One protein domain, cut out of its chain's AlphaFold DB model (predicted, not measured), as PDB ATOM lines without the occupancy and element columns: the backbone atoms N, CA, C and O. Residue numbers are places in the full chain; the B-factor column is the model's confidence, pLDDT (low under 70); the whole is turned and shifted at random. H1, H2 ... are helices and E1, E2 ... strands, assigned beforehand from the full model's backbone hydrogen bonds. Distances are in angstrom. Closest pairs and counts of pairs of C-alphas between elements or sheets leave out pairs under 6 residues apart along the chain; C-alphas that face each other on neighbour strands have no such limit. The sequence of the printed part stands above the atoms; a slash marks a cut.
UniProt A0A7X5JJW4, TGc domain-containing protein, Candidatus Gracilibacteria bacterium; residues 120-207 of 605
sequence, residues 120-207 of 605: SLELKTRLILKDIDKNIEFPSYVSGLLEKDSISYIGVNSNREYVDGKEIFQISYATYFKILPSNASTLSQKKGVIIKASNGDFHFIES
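Overview. This is residues 120 to 207 of the 605 residues of the protein "TGc domain-containing protein" of Candidatus Gracilibacteria bacterium (UniProt A0A7X5JJW4). A small three-stranded sheet, E1, E4 and E5, makes the middle of this domain, with H2 packed over one face and short H3 next to H2 at one end of the long axis. Toward the other end lies a two-stranded hairpin, E2 and E3, on which H1 packs with its residues 125 to 131, its first residues pointing away from the sheet. The printed part has 88 residues with three named helices and five named strands, in the order H1 H2 E1 E2 E3 H3 E4 E5. The larger sheet has the order E1, E4, E5 and is mixed, E2 and E3 are antiparallel, and the class is mixed, helices and strands. The whole is compact, with a radius of gyration of the C-alphas of 13.4 A, yet elongated, spanning 45 by 26 by 25 A.

Along the chain. Start at C-alpha 192, (89.117, -15.441, 76.046), where E4 begins; it runs 13.6 A to residue 196. Beside it look for E1, residues 151 to 154, and E5, residues 202 to 205. H2 is residues 140 to 146, and H3 is residues 184 to 187. E2 is residues 161 to 164, and E3, residues 167 to 172, is 16.0 A long. Find C-alpha 120 at (63.787, -35.995, 87.524); from there H1 runs 16.5 A to C-alpha 131 at (69.190, -20.538, 85.154).

Arrangement. Begin at the inner strand E4. It is parallel to E1 at 35 degrees, with N 194 and O 152 at 2.8 A, within hydrogen-bond range. E4 and E5 form an antiparallel hairpin at 152 degrees, with N 205 and O 193 at 2.8 A. H2 is on this sheet at a height of 9.3 A, only just over E1 and E4, with 3 C-alphas falling on each; on the local plane it runs slantwise to the strands, at 37 degrees to E1. H2 and H3 touch, the closest C-alphas being those of Tyr 141 and Ala 184 at 6.2 A. Residues 177 to 178 pair, antiparallel, with 203 to 204 of E5. Moving outward, the hairpin E2 and E3 has N 162 and O 169 at 2.9 A; H1 comes closest to E2 at the C-alphas of Leu 129 and Tyr 162, 6.1 A. H1 and H2 are apart. In H1 every O i to N i+4 pair is within hydrogen-bond range; in H2 2 of 3 are, and H3 is too short for such a pair.

Size, cuts and confidence. Look to Ser 120 and Ser 182 for the two C-alphas farthest apart, 45.3 A. The printed part has no cut, and the link from E3 to H3, 11 residues, is long. Mean pLDDT of the printed part is 87.4; it is under 70 at residues 120 to 127, 130 and 133 to 134.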
ATOM      1  N   SER A 120      64.159 -37.202  86.774       55.53
ATOM      2  CA  SER A 120      63.787 -35.995  87.524       55.53
ATOM      3  C   SER A 120      65.005 -35.218  88.035       55.53
ATOM      4  O   SER A 120      64.988 -33.987  87.995       55.53
ATOM      5  N   LEU A 121      66.056 -35.898  88.514       58.06
ATOM      6  CA  LEU A 121      67.236 -35.222  89.064       58.06
ATOM      7  C   LEU A 121      68.157 -34.677  87.965       58.06
ATOM      8  O   LEU A 121      68.623 -33.548  88.092       58.06
ATOM      9  N   GLU A 122      68.372 -35.420  86.877       59.19
ATOM     10  CA  GLU A 122      69.182 -34.951  85.740       59.19
ATOM     11  C   GLU A 122      68.570 -33.695  85.096       59.19
ATOM     12  O   GLU A 122      69.260 -32.698  84.858       59.19
ATOM     13  N   LEU A 123      67.246 -33.697  84.890       61.62
ATOM     14  CA  LEU A 123      66.520 -32.528  84.388       61.62
ATOM     15  C   LEU A 123      66.588 -31.349  85.368       61.62
ATOM     16  O   LEU A 123      66.796 -30.221  84.927       61.62
ATOM     17  N   LYS A 124      66.481 -31.588  86.684       64.69
ATOM     18  CA  LYS A 124      66.632 -30.534  87.704       64.69
ATOM     19  C   LYS A 124      68.017 -29.890  87.664       64.69
ATOM     20  O   LYS A 124      68.094 -28.667  87.682       64.69
ATOM     21  N   THR A 125      69.098 -30.663  87.557       65.25
ATOM     22  CA  THR A 125      70.462 -30.110  87.483       65.25
ATOM     23  C   THR A 125      70.673 -29.295  86.209       65.25
ATOM     24  O   THR A 125      71.203 -28.188  86.275       65.25
ATOM     25  N   ARG A 126      70.196 -29.784  85.054       67.94
ATOM     26  CA  ARG A 126      70.236 -29.013  83.798       67.94
ATOM     27  C   ARG A 126      69.449 -27.708  83.902       67.94
ATOM     28  O   ARG A 126      69.911 -26.697  83.388       67.94
ATOM     29  N   LEU A 127      68.286 -27.719  84.555       67.88
ATOM     30  CA  LEU A 127      67.485 -26.514  84.787       67.88
ATOM     31  C   LEU A 127      68.212 -25.524  85.708       67.88
ATOM     32  O   LEU A 127      68.339 -24.363  85.338       67.88
ATOM     33  N   ILE A 128      68.775 -25.993  86.830       72.62
ATOM     34  CA  ILE A 128      69.551 -25.157  87.762       72.62
ATOM     35  C   ILE A 128      70.732 -24.491  87.050       72.62
ATOM     36  O   ILE A 128      70.922 -23.288  87.188       72.62
ATOM     37  N   LEU A 129      71.510 -25.249  86.269       70.25
ATOM     38  CA  LEU A 129      72.666 -24.705  85.552       70.25
ATOM     39  C   LEU A 129      72.253 -23.730  84.436       70.25
ATOM     40  O   LEU A 129      72.903 -22.707  84.264       70.25
ATOM     41  N   LYS A 130      71.154 -24.002  83.716       69.81
ATOM     42  CA  LYS A 130      70.614 -23.093  82.684       69.81
ATOM     43  C   LYS A 130      70.081 -21.777  83.242       69.81
ATOM     44  O   LYS A 130      69.969 -20.807  82.495       69.81
ATOM     45  N   ASP A 131      69.710 -21.744  84.516       73.69
ATOM     46  CA  ASP A 131      69.190 -20.538  85.154       73.69
ATOM     47  C   ASP A 131      70.300 -19.631  85.715       73.69
ATOM     48  O   ASP A 131      70.020 -18.473  86.022       73.69
ATOM     49  N   ILE A 132      71.558 -20.099  85.770       74.81
ATOM     50  CA  ILE A 132      72.713 -19.287  86.200       74.81
ATOM     51  C   ILE A 132      72.893 -18.069  85.287       74.81
ATOM     52  O   ILE A 132      73.160 -16.977  85.783       74.81
ATOM     53  N   ASP A 133      72.674 -18.223  83.980       69.50
ATOM     54  CA  ASP A 133      72.879 -17.152  82.997       69.50
ATOM     55  C   ASP A 133      71.748 -16.113  82.953       69.50
ATOM     56  O   ASP A 133      71.953 -14.986  82.507       69.50
ATOM     57  N   LYS A 134      70.534 -16.457  83.402       67.25
ATOM     58  CA  LYS A 134      69.330 -15.675  83.061       67.25
ATOM     59  C   LYS A 134      69.153 -14.369  83.838       67.25
ATOM     60  O   LYS A 134      68.336 -13.557  83.428       67.25
ATOM     61  N   ASN A 135      69.891 -14.158  84.930       71.38
ATOM     62  CA  ASN A 135      69.676 -13.026  85.845       71.38
ATOM     63  C   ASN A 135      70.976 -12.310  86.249       71.38
ATOM     64  O   ASN A 135      71.092 -11.805  87.367       71.38
ATOM     65  N   ILE A 136      71.987 -12.297  85.380       82.88
ATOM     66  CA  ILE A 136      73.265 -11.651  85.690       82.88
ATOM     67  C   ILE A 136      73.268 -10.219  85.165       82.88
ATOM     68  O   ILE A 136      73.286  -9.980  83.962       82.88
ATOM     69  N   GLU A 137      73.307  -9.263  86.089       88.19
ATOM     70  CA  GLU A 137      73.637  -7.881  85.760       88.19
ATOM     71  C   GLU A 137      75.151  -7.745  85.570       88.19
ATOM     72  O   GLU A 137      75.947  -8.043  86.468       88.19
ATOM     73  N   PHE A 138      75.546  -7.300  84.377       92.62
ATOM     74  CA  PHE A 138      76.935  -7.016  84.049       92.62
ATOM     75  C   PHE A 138      77.243  -5.543  84.333       92.62
ATOM     76  O   PHE A 138      76.541  -4.661  83.833       92.62
ATOM     77  N   PRO A 139      78.307  -5.242  85.096       94.06
ATOM     78  CA  PRO A 139      78.838  -3.890  85.163       94.06
ATOM     79  C   PRO A 139      79.220  -3.394  83.765       94.06
ATOM     80  O   PRO A 139      79.718  -4.172  82.952       94.06
ATOM     81  N   SER A 140      79.080  -2.093  83.502       95.00
ATOM     82  CA  SER A 140      79.314  -1.503  82.171       95.00
ATOM     83  C   SER A 140      80.684  -1.842  81.566       95.00
ATOM     84  O   SER A 140      80.793  -2.080  80.366       95.00
ATOM     85  N   TYR A 141      81.729  -1.926  82.394       93.38
ATOM     86  CA  TYR A 141      83.079  -2.296  81.957       93.38
ATOM     87  C   TYR A 141      83.219  -3.779  81.569       93.38
ATOM     88  O   TYR A 141      84.130  -4.125  80.824       93.38
ATOM     89  N   VAL A 142      82.334  -4.656  82.054       94.88
ATOM     90  CA  VAL A 142      82.230  -6.059  81.621       94.88
ATOM     91  C   VAL A 142      81.362  -6.151  80.369       94.88
ATOM     92  O   VAL A 142      81.742  -6.838  79.425       94.88
ATOM     93  N   SER A 143      80.251  -5.411  80.310       94.19
ATOM     94  CA  SER A 143      79.401  -5.335  79.115       94.19
ATOM     95  C   SER A 143      80.195  -4.899  77.882       94.19
ATOM     96  O   SER A 143      80.137  -5.569  76.859       94.19
ATOM     97  N   GLY A 144      81.034  -3.863  78.006       92.69
ATOM     98  CA  GLY A 144      81.887  -3.402  76.903       92.69
ATOM     99  C   GLY A 144      82.953  -4.412  76.448       92.69
ATOM    100  O   GLY A 144      83.441  -4.321  75.322       92.69
ATOM    101  N   LEU A 145      83.317  -5.391  77.289       93.88
ATOM    102  CA  LEU A 145      84.159  -6.521  76.877       93.88
ATOM    103  C   LEU A 145      83.364  -7.554  76.076       93.88
ATOM    104  O   LEU A 145      83.881  -8.084  75.099       93.88
ATOM    105  N   LEU A 146      82.120  -7.828  76.479       92.88
ATOM    106  CA  LEU A 146      81.238  -8.800  75.822       92.88
ATOM    107  C   LEU A 146      80.708  -8.323  74.463       92.88
ATOM    108  O   LEU A 146      80.252  -9.136  73.670       92.88
ATOM    109  N   GLU A 147      80.811  -7.027  74.160       92.31
ATOM    110  CA  GLU A 147      80.577  -6.478  72.816       92.31
ATOM    111  C   GLU A 147      81.668  -6.873  71.800       92.31
ATOM    112  O   GLU A 147      81.539  -6.580  70.611       92.31
ATOM    113  N   LYS A 148      82.773  -7.494  72.240       92.06
ATOM    114  CA  LYS A 148      83.846  -7.970  71.356       92.06
ATOM    115  C   LYS A 148      83.604  -9.420  70.958       92.06
ATOM    116  O   LYS A 148      83.598 -10.294  71.815       92.06
ATOM    117  N   ASP A 149      83.579  -9.697  69.655       88.44
ATOM    118  CA  ASP A 149      83.403 -11.058  69.111       88.44
ATOM    119  C   ASP A 149      84.448 -12.079  69.611       88.44
ATOM    120  O   ASP A 149      84.229 -13.289  69.577       88.44
ATOM    121  N   SER A 150      85.615 -11.611  70.069       90.62
ATOM    122  CA  SER A 150      86.687 -12.454  70.608       90.62
ATOM    123  C   SER A 150      86.500 -12.854  72.077       90.62
ATOM    124  O   SER A 150      87.305 -13.641  72.587       90.62
ATOM    125  N   ILE A 151      85.484 -12.320  72.764       93.88
ATOM    126  CA  ILE A 151      85.237 -12.533  74.190       93.88
ATOM    127  C   ILE A 151      83.806 -13.028  74.380       93.88
ATOM    128  O   ILE A 151      82.850 -12.404  73.942       93.88
ATOM    129  N   SER A 152      83.651 -14.151  75.075       94.12
ATOM    130  CA  SER A 152      82.332 -14.700  75.415       94.12
ATOM    131  C   SER A 152      82.157 -14.818  76.924       94.12
ATOM    132  O   SER A 152      83.132 -14.850  77.675       94.12
ATOM    133  N   TYR A 153      80.906 -14.866  77.374       93.00
ATOM    134  CA  TYR A 153      80.566 -15.130  78.766       93.00
ATOM    135  C   TYR A 153      80.177 -16.597  78.952       93.00
ATOM    136  O   TYR A 153      79.472 -17.156  78.115       93.00
ATOM    137  N   ILE A 154      80.610 -17.196  80.061       92.06
ATOM    138  CA  ILE A 154      80.169 -18.520  80.502       92.06
ATOM    139  C   ILE A 154      79.712 -18.410  81.961       92.06
ATOM    140  O   ILE A 154      80.532 -18.191  82.860       92.06
ATOM    141  N   GLY A 155      78.414 -18.582  82.213       88.50
ATOM    142  CA  GLY A 155      77.892 -18.699  83.569       88.50
ATOM    143  C   GLY A 155      78.236 -20.050  84.160       88.50
ATOM    144  O   GLY A 155      77.838 -21.093  83.649       88.50
ATOM    145  N   VAL A 156      78.986 -20.028  85.258       89.94
ATOM    146  CA  VAL A 156      79.423 -21.236  85.955       89.94
ATOM    147  C   VAL A 156      78.888 -21.271  87.383       89.94
ATOM    148  O   VAL A 156      78.711 -20.231  88.017       89.94
ATOM    149  N   ASN A 157      78.663 -22.470  87.919       87.44
ATOM    150  CA  ASN A 157      78.375 -22.655  89.343       87.44
ATOM    151  C   ASN A 157      79.659 -22.618  90.207       87.44
ATOM    152  O   ASN A 157      80.771 -22.410  89.717       87.44
ATOM    153  N   SER A 158      79.526 -22.890  91.512       85.25
ATOM    154  CA  SER A 158      80.660 -22.966  92.452       85.25
ATOM    155  C   SER A 158      81.703 -24.034  92.098       85.25
ATOM    156  O   SER A 158      82.865 -23.898  92.471       85.25
ATOM    157  N   ASN A 159      81.308 -25.068  91.354       86.25
ATOM    158  CA  ASN A 159      82.168 -26.162  90.895       86.25
ATOM    159  C   ASN A 159      82.752 -25.908  89.495       86.25
ATOM    160  O   ASN A 159      83.400 -26.792  88.926       86.25
ATOM    161  N   ARG A 160      82.550 -24.696  88.953       90.94
ATOM    162  CA  ARG A 160      82.972 -24.274  87.609       90.94
ATOM    163  C   ARG A 160      82.279 -25.052  86.485       90.94
ATOM    164  O   ARG A 160      82.863 -25.265  85.423       90.94
ATOM    165  N   GLU A 161      81.051 -25.494  86.729       90.19
ATOM    166  CA  GLU A 161      80.234 -26.230  85.765       90.19
ATOM    167  C   GLU A 161      79.261 -25.300  85.041       90.19
ATOM    168  O   GLU A 161      78.690 -24.406  85.666       90.19
ATOM    169  N   TYR A 162      79.039 -25.547  83.752       89.50
ATOM    170  CA  TYR A 162      78.102 -24.814  82.898       89.50
ATOM    171  C   TYR A 162      77.458 -25.741  81.862       89.50
ATOM    172  O   TYR A 162      77.884 -26.886  81.688       89.50
ATOM    173  N   VAL A 163      76.421 -25.249  81.184       85.25
ATOM    174  CA  VAL A 163      75.718 -25.976  80.119       85.25
ATOM    175  C   VAL A 163      76.057 -25.356  78.769       85.25
ATOM    176  O   VAL A 163      75.880 -24.158  78.584       85.25
ATOM    177  N   ASP A 164      76.483 -26.183  77.816       86.19
ATOM    178  CA  ASP A 164      76.649 -25.809  76.408       86.19
ATOM    179  C   ASP A 164      75.742 -26.726  75.570       86.19
ATOM    180  O   ASP A 164      75.909 -27.948  75.512       86.19
ATOM    181  N   GLY A 165      74.666 -26.156  75.023       85.69
ATOM    182  CA  GLY A 165      73.603 -26.912  74.359       85.69
ATOM    183  C   GLY A 165      72.866 -27.894  75.288       85.69
ATOM    184  O   GLY A 165      72.016 -27.498  76.098       85.69
ATOM    185  N   LYS A 166      73.120 -29.198  75.106       79.62
ATOM    186  CA  LYS A 166      72.553 -30.300  75.916       79.62
ATOM    187  C   LYS A 166      73.562 -30.905  76.898       79.62
ATOM    188  O   LYS A 166      73.175 -31.730  77.727       79.62
ATOM    189  N   GLU A 167      74.821 -30.497  76.806       85.75
ATOM    190  CA  GLU A 167      75.932 -31.096  77.535       85.75
ATOM    191  C   GLU A 167      76.331 -30.216  78.722       85.75
ATOM    192  O   GLU A 167      76.129 -29.000  78.717       85.75
ATOM    193  N   ILE A 168      76.869 -30.847  79.765       87.12
ATOM    194  CA  ILE A 168      77.424 -30.155  80.929       87.12
ATOM    195  C   ILE A 168      78.944 -30.234  80.821       87.12
ATOM    196  O   ILE A 168      79.496 -31.303  80.568       87.12
ATOM    197  N   PHE A 169      79.622 -29.119  81.055       91.19
ATOM    198  CA  PHE A 169      81.075 -29.030  81.035       91.19
ATOM    199  C   PHE A 169      81.592 -28.429  82.334       91.19
ATOM    200  O   PHE A 169      80.951 -27.562  82.919       91.19
ATOM    201  N   GLN A 170      82.790 -28.837  82.744       92.50
ATOM    202  CA  GLN A 170      83.582 -28.128  83.743       92.50
ATOM    203  C   GLN A 170      84.718 -27.378  83.056       92.50
ATOM    204  O   GLN A 170      85.465 -27.948  82.254       92.50
ATOM    205  N   ILE A 171      84.863 -26.096  83.386       92.44
ATOM    206  CA  ILE A 171      85.970 -25.279  82.897       92.44
ATOM    207  C   ILE A 171      87.180 -25.395  83.833       92.44
ATOM    208  O   ILE A 171      87.079 -25.226  85.049       92.44
ATOM    209  N   SER A 172      88.347 -25.681  83.256       91.50
ATOM    210  CA  SER A 172      89.630 -25.754  83.965       91.50
ATOM    211  C   SER A 172      90.638 -24.795  83.341       91.50
ATOM    212  O   SER A 172      90.873 -24.836  82.137       91.50
ATOM    213  N   TYR A 173      91.256 -23.952  84.164       93.38
ATOM    214  CA  TYR A 173      92.216 -22.930  83.746       93.38
ATOM    215  C   TYR A 173      93.310 -22.770  84.806       93.38
ATOM    216  O   TYR A 173      93.040 -22.888  86.003       93.38
ATOM    217  N   ALA A 174      94.546 -22.524  84.362       90.62
ATOM    218  CA  ALA A 174      95.697 -22.337  85.250       90.62
ATOM    219  C   ALA A 174      95.835 -20.882  85.723       90.62
ATOM    220  O   ALA A 174      96.247 -20.629  86.852       90.62
ATOM    221  N   THR A 175      95.469 -19.927  84.868       93.56
ATOM    222  CA  THR A 175      95.589 -18.491  85.121       93.56
ATOM    223  C   THR A 175      94.275 -17.784  84.810       93.56
ATOM    224  O   THR A 175      93.484 -18.233  83.980       93.56
ATOM    225  N   TYR A 176      94.026 -16.681  85.511       95.88
ATOM    226  CA  TYR A 176      92.890 -15.799  85.269       95.88
ATOM    227  C   TYR A 176      93.257 -14.363  85.645       95.88
ATOM    228  O   TYR A 176      94.149 -14.133  86.464       95.88
ATOM    229  N   PHE A 177      92.542 -13.398  85.074       96.12
ATOM    230  CA  PHE A 177      92.662 -11.981  85.396       96.12
ATOM    231  C   PHE A 177      91.348 -11.495  85.997       96.12
ATOM    232  O   PHE A 177      90.305 -11.579  85.352       96.12
ATOM    233  N   LYS A 178      91.375 -10.959  87.219       96.69
ATOM    234  CA  LYS A 178      90.203 -10.266  87.762       96.69
ATOM    235  C   LYS A 178      89.909  -9.032  86.907       96.69
ATOM    236  O   LYS A 178      90.802  -8.215  86.673       96.69
ATOM    237  N   ILE A 179      88.672  -8.906  86.441       96.56
ATOM    238  CA  ILE A 179      88.243  -7.792  85.601       96.56
ATOM    239  C   ILE A 179      87.921  -6.610  86.507       96.56
ATOM    240  O   ILE A 179      87.030  -6.671  87.356       96.56
ATOM    241  N   LEU A 180      88.661  -5.530  86.307       95.88
ATOM    242  CA  LEU A 180      88.503  -4.261  86.997       95.88
ATOM    243  C   LEU A 180      88.273  -3.164  85.950       95.88
ATOM    244  O   LEU A 180      88.773  -3.275  84.828       95.88
ATOM    245  N   PRO A 181      87.603  -2.055  86.304       96.19
ATOM    246  CA  PRO A 181      87.462  -0.921  85.393       96.19
ATOM    247  C   PRO A 181      88.804  -0.447  84.804       96.19
ATOM    248  O   PRO A 181      88.871  -0.072  83.638       96.19
ATOM    249  N   SER A 182      89.885  -0.519  85.588       95.94
ATOM    250  CA  SER A 182      91.227  -0.071  85.201       95.94
ATOM    251  C   SER A 182      91.943  -0.969  84.189       95.94
ATOM    252  O   SER A 182      92.880  -0.498  83.551       95.94
ATOM    253  N   ASN A 183      91.542  -2.236  84.031       95.38
ATOM    254  CA  ASN A 183      92.204  -3.178  83.116       95.38
ATOM    255  C   ASN A 183      91.310  -3.660  81.960       95.38
ATOM    256  O   ASN A 183      91.801  -4.344  81.062       95.38
ATOM    257  N   ALA A 184      90.029  -3.274  81.938       93.38
ATOM    258  CA  ALA A 184      89.073  -3.695  80.914       93.38
ATOM    259  C   ALA A 184      89.526  -3.331  79.485       93.38
ATOM    260  O   ALA A 184      89.458  -4.162  78.584       93.38
ATOM    261  N   SER A 185      90.079  -2.135  79.261       90.69
ATOM    262  CA  SER A 185      90.581  -1.742  77.934       90.69
ATOM    263  C   SER A 185      91.710  -2.656  77.441       90.69
ATOM    264  O   SER A 185      91.700  -3.067  76.281       90.69
ATOM    265  N   THR A 186      92.637  -3.048  78.320       93.56
ATOM    266  CA  THR A 186      93.733  -3.971  77.991       93.56
ATOM    267  C   THR A 186      93.217  -5.375  77.680       93.56
ATOM    268  O   THR A 186      93.704  -6.019  76.753       93.56
ATOM    269  N   LEU A 187      92.218  -5.854  78.426       94.12
ATOM    270  CA  LEU A 187      91.614  -7.168  78.194       94.12
ATOM    271  C   LEU A 187      90.801  -7.223  76.889       94.12
ATOM    272  O   LEU A 187      90.753  -8.276  76.261       94.12
ATOM    273  N   SER A 188      90.237  -6.097  76.433       91.69
ATOM    274  CA  SER A 188      89.425  -6.012  75.202       91.69
ATOM    275  C   SER A 188      90.179  -6.365  73.914       91.69
ATOM    276  O   SER A 188      89.557  -6.686  72.905       91.69
ATOM    277  N   GLN A 189      91.516  -6.320  73.942       93.06
ATOM    278  CA  GLN A 189      92.374  -6.680  72.809       93.06
ATOM    279  C   GLN A 189      92.725  -8.173  72.785       93.06
ATOM    280  O   GLN A 189      93.457  -8.626  71.906       93.06
ATOM    281  N   LYS A 190      92.241  -8.942  73.766       94.75
ATOM    282  CA  LYS A 190      92.552 -10.358  73.925       94.75
ATOM    283  C   LYS A 190      91.376 -11.240  73.509       94.75
ATOM    284  O   LYS A 190      90.235 -10.798  73.370       94.75
ATOM    285  N   LYS A 191      91.674 -12.524  73.317       95.69
ATOM    286  CA  LYS A 191      90.685 -13.582  73.102       95.69
ATOM    287  C   LYS A 191      90.557 -14.397  74.384       95.69
ATOM    288  O   LYS A 191      91.575 -14.740  74.979       95.69
ATOM    289  N   GLY A 192      89.334 -14.692  74.810       95.19
ATOM    290  CA  GLY A 192      89.117 -15.441  76.046       95.19
ATOM    291  C   GLY A 192      87.654 -15.553  76.449       95.19
ATOM    292  O   GLY A 192      86.750 -15.225  75.680       95.19
ATOM    293  N   VAL A 193      87.430 -16.025  77.670       96.19
ATOM    294  CA  VAL A 193      86.099 -16.129  78.277       96.19
ATOM    295  C   VAL A 193      86.037 -15.358  79.581       96.19
ATOM    296  O   VAL A 193      87.020 -15.273  80.318       96.19
ATOM    297  N   ILE A 194      84.866 -14.809  79.872       95.94
ATOM    298  CA  ILE A 194      84.541 -14.199  81.152       95.94
ATOM    299  C   ILE A 194      83.682 -15.182  81.940       95.94
ATOM    300  O   ILE A 194      82.687 -15.685  81.426       95.94
ATOM    301  N   ILE A 195      84.041 -15.418  83.198       94.81
ATOM    302  CA  ILE A 195      83.212 -16.157  84.154       94.81
ATOM    303  C   ILE A 195      82.901 -15.278  85.361       94.81
ATOM    304  O   ILE A 195      83.674 -14.376  85.698       94.81
ATOM    305  N   LYS A 196      81.794 -15.565  86.046       92.19
ATOM    306  CA  LYS A 196      81.494 -14.971  87.353       92.19
ATOM    307  C   LYS A 196      81.945 -15.930  88.453       92.19
ATOM    308  O   LYS A 196      81.493 -17.069  88.509       92.19
ATOM    309  N   ALA A 197      82.864 -15.488  89.300       87.44
ATOM    310  CA  ALA A 197      83.336 -16.243  90.449       87.44
ATOM    311  C   ALA A 197      82.278 -16.281  91.564       87.44
ATOM    312  O   ALA A 197      81.377 -15.444  91.630       87.44
ATOM    313  N   SER A 198      82.404 -17.245  92.481       83.88
ATOM    314  CA  SER A 198      81.460 -17.445  93.594       83.88
ATOM    315  C   SER A 198      81.383 -16.259  94.560       83.88
ATOM    316  O   SER A 198      80.365 -16.075  95.220       83.88
ATOM    317  N   ASN A 199      82.428 -15.433  94.620       87.00
ATOM    318  CA  ASN A 199      82.460 -14.193  95.395       87.00
ATOM    319  C   ASN A 199      81.808 -12.995  94.665       87.00
ATOM    320  O   ASN A 199      81.824 -11.886  95.188       87.00
ATOM    321  N   GLY A 200      81.262 -13.204  93.462       88.12
ATOM    322  CA  GLY A 200      80.614 -12.181  92.642       88.12
ATOM    323  C   GLY A 200      81.533 -11.457  91.654       88.12
ATOM    324  O   GLY A 200      81.018 -10.738  90.798       88.12
ATOM    325  N   ASP A 201      82.852 -11.663  91.723       93.31
ATOM    326  CA  ASP A 201      83.811 -11.037  90.809       93.31
ATOM    327  C   ASP A 201      83.719 -11.611  89.389       93.31
ATOM    328  O   ASP A 201      83.395 -12.782  89.194       93.31
ATOM    329  N   PHE A 202      84.085 -10.813  88.384       95.81
ATOM    330  CA  PHE A 202      84.259 -11.296  87.013       95.81
ATOM    331  C   PHE A 202      85.731 -11.588  86.736       95.81
ATOM    332  O   PHE A 202      86.599 -10.753  86.998       95.81
ATOM    333  N   HIS A 203      86.016 -12.769  86.195       96.75
ATOM    334  CA  HIS A 203      87.359 -13.207  85.831       96.75
ATOM    335  C   HIS A 203      87.448 -13.429  84.323       96.75
ATOM    336  O   HIS A 203      86.598 -14.106  83.751       96.75
ATOM    337  N   PHE A 204      88.494 -12.893  83.696       96.88
ATOM    338  CA  PHE A 204      88.854 -13.145  82.307       96.88
ATOM    339  C   PHE A 204      89.889 -14.269  82.221       96.88
ATOM    340  O   PHE A 204      90.880 -14.272  82.957       96.88
ATOM    341  N   ILE A 205      89.665 -15.215  81.316       97.06
ATOM    342  CA  ILE A 205      90.486 -16.410  81.136       97.06
ATOM    343  C   ILE A 205      90.870 -16.513  79.659       97.06
ATOM    344  O   ILE A 205      90.009 -16.704  78.802       97.06
ATOM    345  N   GLU A 206      92.166 -16.402  79.364       94.94
ATOM    346  CA  GLU A 206      92.695 -16.505  77.992       94.94
ATOM    347  C   GLU A 206      92.698 -17.950  77.487       94.94
ATOM    348  O   GLU A 206      92.255 -18.230  76.375       94.94
ATOM    349  N   SER A 207      93.167 -18.869  78.334       94.06
ATOM    350  CA  SER A 207      93.362 -20.278  77.997       94.06
ATOM    351  C   SER A 207      92.663 -21.160  79.016       94.06
ATOM    352  O   SER A 207      92.948 -21.105  80.214       94.06
TER     353      SER A 207